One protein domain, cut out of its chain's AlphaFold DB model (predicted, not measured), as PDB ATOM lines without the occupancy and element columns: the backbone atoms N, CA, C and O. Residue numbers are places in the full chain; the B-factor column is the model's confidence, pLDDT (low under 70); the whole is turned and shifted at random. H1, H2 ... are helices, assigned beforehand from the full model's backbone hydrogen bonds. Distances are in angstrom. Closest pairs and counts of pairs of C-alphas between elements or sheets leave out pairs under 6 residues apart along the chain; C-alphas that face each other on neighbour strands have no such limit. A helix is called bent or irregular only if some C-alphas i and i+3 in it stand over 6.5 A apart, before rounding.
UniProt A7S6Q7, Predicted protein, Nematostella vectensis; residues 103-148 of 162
ATOM      1  N   SER A 103     -12.102 -45.220 -33.381       82.44
ATOM      2  CA  SER A 103     -12.736 -46.541 -33.343       82.44
ATOM      3  C   SER A 103     -12.954 -47.013 -31.903       82.44
ATOM      4  O   SER A 103     -14.043 -47.470 -31.543       82.44
ATOM      5  N   THR A 104     -11.952 -46.817 -31.044       82.00
ATOM      6  CA  THR A 104     -12.032 -47.134 -29.612       82.00
ATOM      7  C   THR A 104     -13.111 -46.292 -28.931       82.00
ATOM      8  O   THR A 104     -13.988 -46.839 -28.260       82.00
ATOM      9  N   MET A 105     -13.148 -44.983 -29.196       81.94
ATOM     10  CA  MET A 105     -14.192 -44.082 -28.701       81.94
ATOM     11  C   MET A 105     -15.591 -44.486 -29.187       81.94
ATOM     12  O   MET A 105     -16.539 -44.533 -28.403       81.94
ATOM     13  N   LYS A 106     -15.740 -44.861 -30.461       83.38
ATOM     14  CA  LYS A 106     -17.009 -45.350 -31.018       83.38
ATOM     15  C   LYS A 106     -17.482 -46.624 -30.313       83.38
ATOM     16  O   LYS A 106     -18.672 -46.744 -30.006       83.38
ATOM     17  N   ARG A 107     -16.571 -47.559 -30.015       83.19
ATOM     18  CA  ARG A 107     -16.871 -48.772 -29.234       83.19
ATOM     19  C   ARG A 107     -17.311 -48.429 -27.811       83.19
ATOM     20  O   ARG A 107     -18.332 -48.952 -27.372       83.19
ATOM     21  N   LEU A 108     -16.616 -47.510 -27.132       81.81
ATOM     22  CA  LEU A 108     -16.995 -47.033 -25.795       81.81
ATOM     23  C   LEU A 108     -18.392 -46.397 -25.781       81.81
ATOM     24  O   LEU A 108     -19.227 -46.777 -24.961       81.81
ATOM     25  N   LYS A 109     -18.680 -45.489 -26.725       80.62
ATOM     26  CA  LYS A 109     -20.004 -44.853 -26.860       80.62
ATOM     27  C   LYS A 109     -21.108 -45.872 -27.131       80.62
ATOM     28  O   LYS A 109     -22.202 -45.744 -26.592       80.62
ATOM     29  N   THR A 110     -20.827 -46.890 -27.947       83.00
ATOM     30  CA  THR A 110     -21.794 -47.954 -28.253       83.00
ATOM     31  C   THR A 110     -22.084 -48.811 -27.022       83.00
ATOM     32  O   THR A 110     -23.247 -49.074 -26.728       83.00
ATOM     33  N   TYR A 111     -21.046 -49.205 -26.280       78.94
ATOM     34  CA  TYR A 111     -21.177 -50.037 -25.083       78.94
ATOM     35  C   TYR A 111     -21.900 -49.316 -23.931       78.94
ATOM     36  O   TYR A 111     -22.686 -49.929 -23.216       78.94
ATOM     37  N   LEU A 112     -21.686 -48.005 -23.773       74.94
ATOM     38  CA  LEU A 112     -22.179 -47.218 -22.632       74.94
ATOM     39  C   LEU A 112     -23.375 -46.309 -22.957       74.94
ATOM     40  O   LEU A 112     -23.693 -45.407 -22.181       74.94
ATOM     41  N   ARG A 113     -24.049 -46.532 -24.092       72.69
ATOM     42  CA  ARG A 113     -25.100 -45.651 -24.639       72.69
ATOM     43  C   ARG A 113     -26.241 -45.331 -23.660       72.69
ATOM     44  O   ARG A 113     -26.853 -44.277 -23.783       72.69
ATOM     45  N   ASN A 114     -26.490 -46.191 -22.674       64.94
ATOM     46  CA  ASN A 114     -27.549 -46.009 -21.678       64.94
ATOM     47  C   ASN A 114     -27.071 -45.346 -20.365       64.94
ATOM     48  O   ASN A 114     -27.856 -45.245 -19.428       64.94
ATOM     49  N   THR A 115     -25.800 -44.935 -20.242       64.56
ATOM     50  CA  THR A 115     -25.204 -44.555 -18.936       64.56
ATOM     51  C   THR A 115     -24.265 -43.334 -18.980       64.56
ATOM     52  O   THR A 115     -23.565 -43.072 -18.002       64.56
ATOM     53  N   MET A 116     -24.195 -42.579 -20.084       68.00
ATOM     54  CA  MET A 116     -23.113 -41.598 -20.308       68.00
ATOM     55  C   MET A 116     -23.549 -40.131 -20.316       68.00
ATOM     56  O   MET A 116     -24.431 -39.740 -21.075       68.00
ATOM     57  N   SER A 117     -22.836 -39.314 -19.533       71.88
ATOM     58  CA  SER A 117     -22.688 -37.864 -19.720       71.88
ATOM     59  C   SER A 117     -21.385 -37.556 -20.483       71.88
ATOM     60  O   SER A 117     -20.465 -38.379 -20.508       71.88
ATOM     61  N   THR A 118     -21.279 -36.371 -21.092       73.56
ATOM     62  CA  THR A 118     -20.131 -35.952 -21.930       73.56
ATOM     63  C   THR A 118     -18.785 -35.931 -21.187       73.56
ATOM     64  O   THR A 118     -17.756 -36.299 -21.756       73.56
ATOM     65  N   GLU A 119     -18.768 -35.565 -19.902       76.94
ATOM     66  CA  GLU A 119     -17.546 -35.597 -19.075       76.94
ATOM     67  C   GLU A 119     -17.052 -37.021 -18.796       76.94
ATOM     68  O   GLU A 119     -15.851 -37.309 -18.872       76.94
ATOM     69  N   ARG A 120     -17.982 -37.938 -18.495       79.50
ATOM     70  CA  ARG A 120     -17.650 -39.344 -18.244       79.50
ATOM     71  C   ARG A 120     -17.094 -40.003 -19.507       79.50
ATOM     72  O   ARG A 120     -16.203 -40.844 -19.407       79.50
ATOM     73  N   GLU A 121     -17.569 -39.581 -20.679       79.25
ATOM     74  CA  GLU A 121     -17.050 -40.027 -21.972       79.25
ATOM     75  C   GLU A 121     -15.585 -39.658 -22.179       79.25
ATOM     76  O   GLU A 121     -14.764 -40.541 -22.432       79.25
ATOM     77  N   SER A 122     -15.253 -38.379 -22.008       78.81
ATOM     78  CA  SER A 122     -13.890 -37.876 -22.215       78.81
ATOM     79  C   SER A 122     -12.892 -38.549 -21.265       78.81
ATOM     80  O   SER A 122     -11.795 -38.939 -21.666       78.81
ATOM     81  N   SER A 123     -13.310 -38.774 -20.015       82.25
ATOM     82  CA  SER A 123     -12.496 -39.444 -18.994       82.25
ATOM     83  C   SER A 123     -12.228 -40.918 -19.328       82.25
ATOM     84  O   SER A 123     -11.094 -41.382 -19.220       82.25
ATOM     85  N   LEU A 124     -13.248 -41.668 -19.765       82.69
ATOM     86  CA  LEU A 124     -13.062 -43.068 -20.160       82.69
ATOM     87  C   LEU A 124     -12.229 -43.214 -21.435       82.69
ATOM     88  O   LEU A 124     -11.441 -44.153 -21.535       82.69
ATOM     89  N   ALA A 125     -12.396 -42.303 -22.396       81.88
ATOM     90  CA  ALA A 125     -11.588 -42.293 -23.608       81.88
ATOM     91  C   ALA A 125     -10.099 -42.154 -23.263       81.88
ATOM     92  O   ALA A 125      -9.300 -42.979 -23.707       81.88
ATOM     93  N   LEU A 126      -9.742 -41.210 -22.382       82.25
ATOM     94  CA  LEU A 126      -8.370 -41.031 -21.891       82.25
ATOM     95  C   LEU A 126      -7.808 -42.296 -21.232       82.25
ATOM     96  O   LEU A 126      -6.696 -42.708 -21.558       82.25
ATOM     97  N   ILE A 127      -8.581 -42.949 -20.359       83.62
ATOM     98  CA  ILE A 127      -8.165 -44.207 -19.717       83.62
ATOM     99  C   ILE A 127      -7.942 -45.306 -20.765       83.62
ATOM    100  O   ILE A 127      -6.960 -46.041 -20.689       83.62
ATOM    101  N   SER A 128      -8.825 -45.413 -21.761       82.31
ATOM    102  CA  SER A 128      -8.724 -46.445 -22.800       82.31
ATOM    103  C   SER A 128      -7.536 -46.247 -23.745       82.31
ATOM    104  O   SER A 128      -6.909 -47.224 -24.139       82.31
ATOM    105  N   VAL A 129      -7.202 -44.996 -24.082       80.75
ATOM    106  CA  VAL A 129      -6.061 -44.658 -24.947       80.75
ATOM    107  C   VAL A 129      -4.746 -44.866 -24.197       80.75
ATOM    108  O   VAL A 129      -3.792 -45.401 -24.753       80.75
ATOM    109  N   HIS A 130      -4.701 -44.510 -22.912       81.25
ATOM    110  CA  HIS A 130      -3.496 -44.596 -22.083       81.25
ATOM    111  C   HIS A 130      -3.443 -45.841 -21.186       81.25
ATOM    112  O   HIS A 130      -2.767 -45.829 -20.158       81.25
ATOM    113  N   TYR A 131      -4.104 -46.935 -21.581       80.44
ATOM    114  CA  TYR A 131      -4.214 -48.153 -20.766       80.44
ATOM    115  C   TYR A 131      -2.861 -48.795 -20.403       80.44
ATOM    116  O   TYR A 131      -2.773 -49.526 -19.424       80.44
ATOM    117  N   ASN A 132      -1.813 -48.534 -21.192       80.81
ATOM    118  CA  ASN A 132      -0.476 -49.105 -21.004       80.81
ATOM    119  C   ASN A 132       0.421 -48.285 -20.051       80.81
ATOM    120  O   ASN A 132       1.617 -48.546 -19.935       80.81
ATOM    121  N   ARG A 133      -0.116 -47.244 -19.403       81.50
ATOM    122  CA  ARG A 133       0.626 -46.431 -18.433       81.50
ATOM    123  C   ARG A 133       0.471 -47.026 -17.034       81.50
ATOM    124  O   ARG A 133      -0.641 -47.360 -16.633       81.50
ATOM    125  N   SER A 134       1.566 -47.130 -16.279       83.00
ATOM    126  CA  SER A 134       1.492 -47.513 -14.867       83.00
ATOM    127  C   SER A 134       0.708 -46.462 -14.081       83.00
ATOM    128  O   SER A 134       0.927 -45.256 -14.227       83.00
ATOM    129  N   LEU A 135      -0.234 -46.932 -13.269       83.69
ATOM    130  CA  LEU A 135      -1.031 -46.104 -12.375       83.69
ATOM    131  C   LEU A 135      -0.600 -46.380 -10.939       83.69
ATOM    132  O   LEU A 135      -0.494 -47.537 -10.536       83.69
ATOM    133  N   ASP A 136      -0.375 -45.311 -10.181       88.81
ATOM    134  CA  ASP A 136      -0.220 -45.386  -8.734       88.81
ATOM    135  C   ASP A 136      -1.610 -45.552  -8.111       88.81
ATOM    136  O   ASP A 136      -2.408 -44.612  -8.049       88.81
ATOM    137  N   VAL A 137      -1.928 -46.789  -7.736       86.06
ATOM    138  CA  VAL A 137      -3.237 -47.150  -7.187       86.06
ATOM    139  C   VAL A 137      -3.460 -46.469  -5.838       86.06
ATOM    140  O   VAL A 137      -4.578 -46.026  -5.577       86.06
ATOM    141  N   ASP A 138      -2.412 -46.308  -5.028       89.19
ATOM    142  CA  ASP A 138      -2.507 -45.706  -3.698       89.19
ATOM    143  C   ASP A 138      -2.844 -44.215  -3.812       89.19
ATOM    144  O   ASP A 138      -3.802 -43.738  -3.201       89.19
ATOM    145  N   ALA A 139      -2.174 -43.499  -4.722       89.81
ATOM    146  CA  ALA A 139      -2.500 -42.102  -5.009       89.81
ATOM    147  C   ALA A 139      -3.938 -41.918  -5.534       89.81
ATOM    148  O   ALA A 139      -4.603 -40.919  -5.226       89.81
ATOM    149  N   ILE A 140      -4.451 -42.870  -6.326       87.62
ATOM    150  CA  ILE A 140      -5.839 -42.844  -6.812       87.62
ATOM    151  C   ILE A 140      -6.819 -43.049  -5.654       87.62
ATOM    152  O   ILE A 140      -7.825 -42.335  -5.582       87.62
ATOM    153  N   ILE A 141      -6.537 -43.995  -4.753       86.81
ATOM    154  CA  ILE A 141      -7.360 -44.270  -3.570       86.81
ATOM    155  C   ILE A 141      -7.416 -43.033  -2.670       86.81
ATOM    156  O   ILE A 141      -8.516 -42.590  -2.335       86.81
ATOM    157  N   ASP A 142      -6.275 -42.415  -2.366       89.31
ATOM    158  CA  ASP A 142      -6.206 -41.198  -1.547       89.31
ATOM    159  C   ASP A 142      -6.956 -40.026  -2.199       89.31
ATOM    160  O   ASP A 142      -7.730 -39.303  -1.556       89.31
ATOM    161  N   THR A 143      -6.811 -39.859  -3.516       89.25
ATOM    162  CA  THR A 143      -7.543 -38.828  -4.270       89.25
ATOM    163  C   THR A 143      -9.056 -39.080  -4.256       89.25
ATOM    164  O   THR A 143      -9.856 -38.144  -4.174       89.25
ATOM    165  N   PHE A 144      -9.486 -40.341  -4.325       86.38
ATOM    166  CA  PHE A 144     -10.901 -40.696  -4.244       86.38
ATOM    167  C   PHE A 144     -11.456 -40.494  -2.825       86.38
ATOM    168  O   PHE A 144     -12.551 -39.948  -2.673       86.38
ATOM    169  N   ALA A 145     -10.685 -40.855  -1.795       86.69
ATOM    170  CA  ALA A 145     -11.017 -40.663  -0.383       86.69
ATOM    171  C   ALA A 145     -11.221 -39.195  -0.023       86.69
ATOM    172  O   ALA A 145     -12.231 -38.839   0.588       86.69
ATOM    173  N   THR A 146     -10.313 -38.332  -0.473       86.94
ATOM    174  CA  THR A 146     -10.396 -36.886  -0.238       86.94
ATOM    175  C   THR A 146     -11.588 -36.241  -0.949       86.94
ATOM    176  O   THR A 146     -12.261 -35.389  -0.368       86.94
ATOM    177  N   ARG A 147     -11.909 -36.651  -2.186       85.38
ATOM    178  CA  ARG A 147     -13.031 -36.083  -2.962       85.38
ATOM    179  C   ARG A 147     -14.402 -36.639  -2.581       85.38
ATOM    180  O   ARG A 147     -15.410 -35.945  -2.733       85.38
ATOM    181  N   HIS A 148     -14.471 -37.880  -2.108       83.19
ATOM    182  CA  HIS A 148     -15.727 -38.560  -1.789       83.19
ATOM    183  C   HIS A 148     -15.703 -39.233  -0.406       83.19
ATOM    184  O   HIS A 148     -15.965 -40.436  -0.306       83.19
TER     185      HIS A 148
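AT A GLANCE: This is residues 103 to 148 of the 162 residues of the protein "Predicted protein" of Nematostella vectensis (UniProt A7S6Q7). Two helices, H1 and H2, pack on each other at a steep angle, and a third, H3, stands off by itself at the far end of an arched link, with an open gap between H2 and H3. The link, residues 130 to 136, leads away from the end of H2, and H3 then runs back in roughly the opposite direction to H2, like the second leg of an arch. The printed part has 46 residues with three named helices in the order H1, H2, H3 and no named strand, and its class is all helix. The whole is loose, with a radius of gyration of the C-alphas of 12.8 A, and flat, with spans of 31 by 25 by 13 A.

HOW THE PARTS SIT: The printed part begins with H1, residues 103 to 111, and a short link of 6 residues joins it to H2, residues 118 to 129. H1 and H2 touch, with 8 pairs of C-alphas within 8 A. Their closest C-alphas are those of Met 105 and Ala 125, 6.0 A apart. Their lines stand at a steep tilt of 51 degrees, and they run opposite ways. Their centres are 10.4 A apart. A short link of 7 residues then leads to H3, residues 137 to 147. H3 touches no helix: H1 and H3 are apart, and H2 and H3 are apart too, though they follow each other in the chain. In H1, H2 and H3 every O i to N i+4 pair is within hydrogen-bond range.

IN THESE COORDINATES: H1 runs from Ser 103, with its C-alpha at (-12.736, -46.541, -33.343), to Tyr 111, and measures 12.3 A from first to last C-alpha. H2, the longest helix with 12 residues, runs from Thr 118, with its C-alpha at (-20.131, -35.952, -21.930), to Val 129, and measures 16.8 A. H3 runs from Val 137 to Arg 147, with C-alpha 147 at (-13.031, -36.083, -2.962), and measures 15.4 A. None of the helices is bent or irregular.

THE WHOLE: The two C-alphas farthest apart are those of Ser 103 and Thr 146, at 34.6 A. The first and last printed C-alphas, those of Ser 103 and His 148, are 32.7 A apart. Residues 130 to 148, of which 137 to 147 belong to H3, stand free. The printed part has no cut, and neither of its links is long. The mean pLDDT of the printed part is 81.4, and the model's confidence is low, under 70, at residues 114 to 116, in the link between H1 and H2.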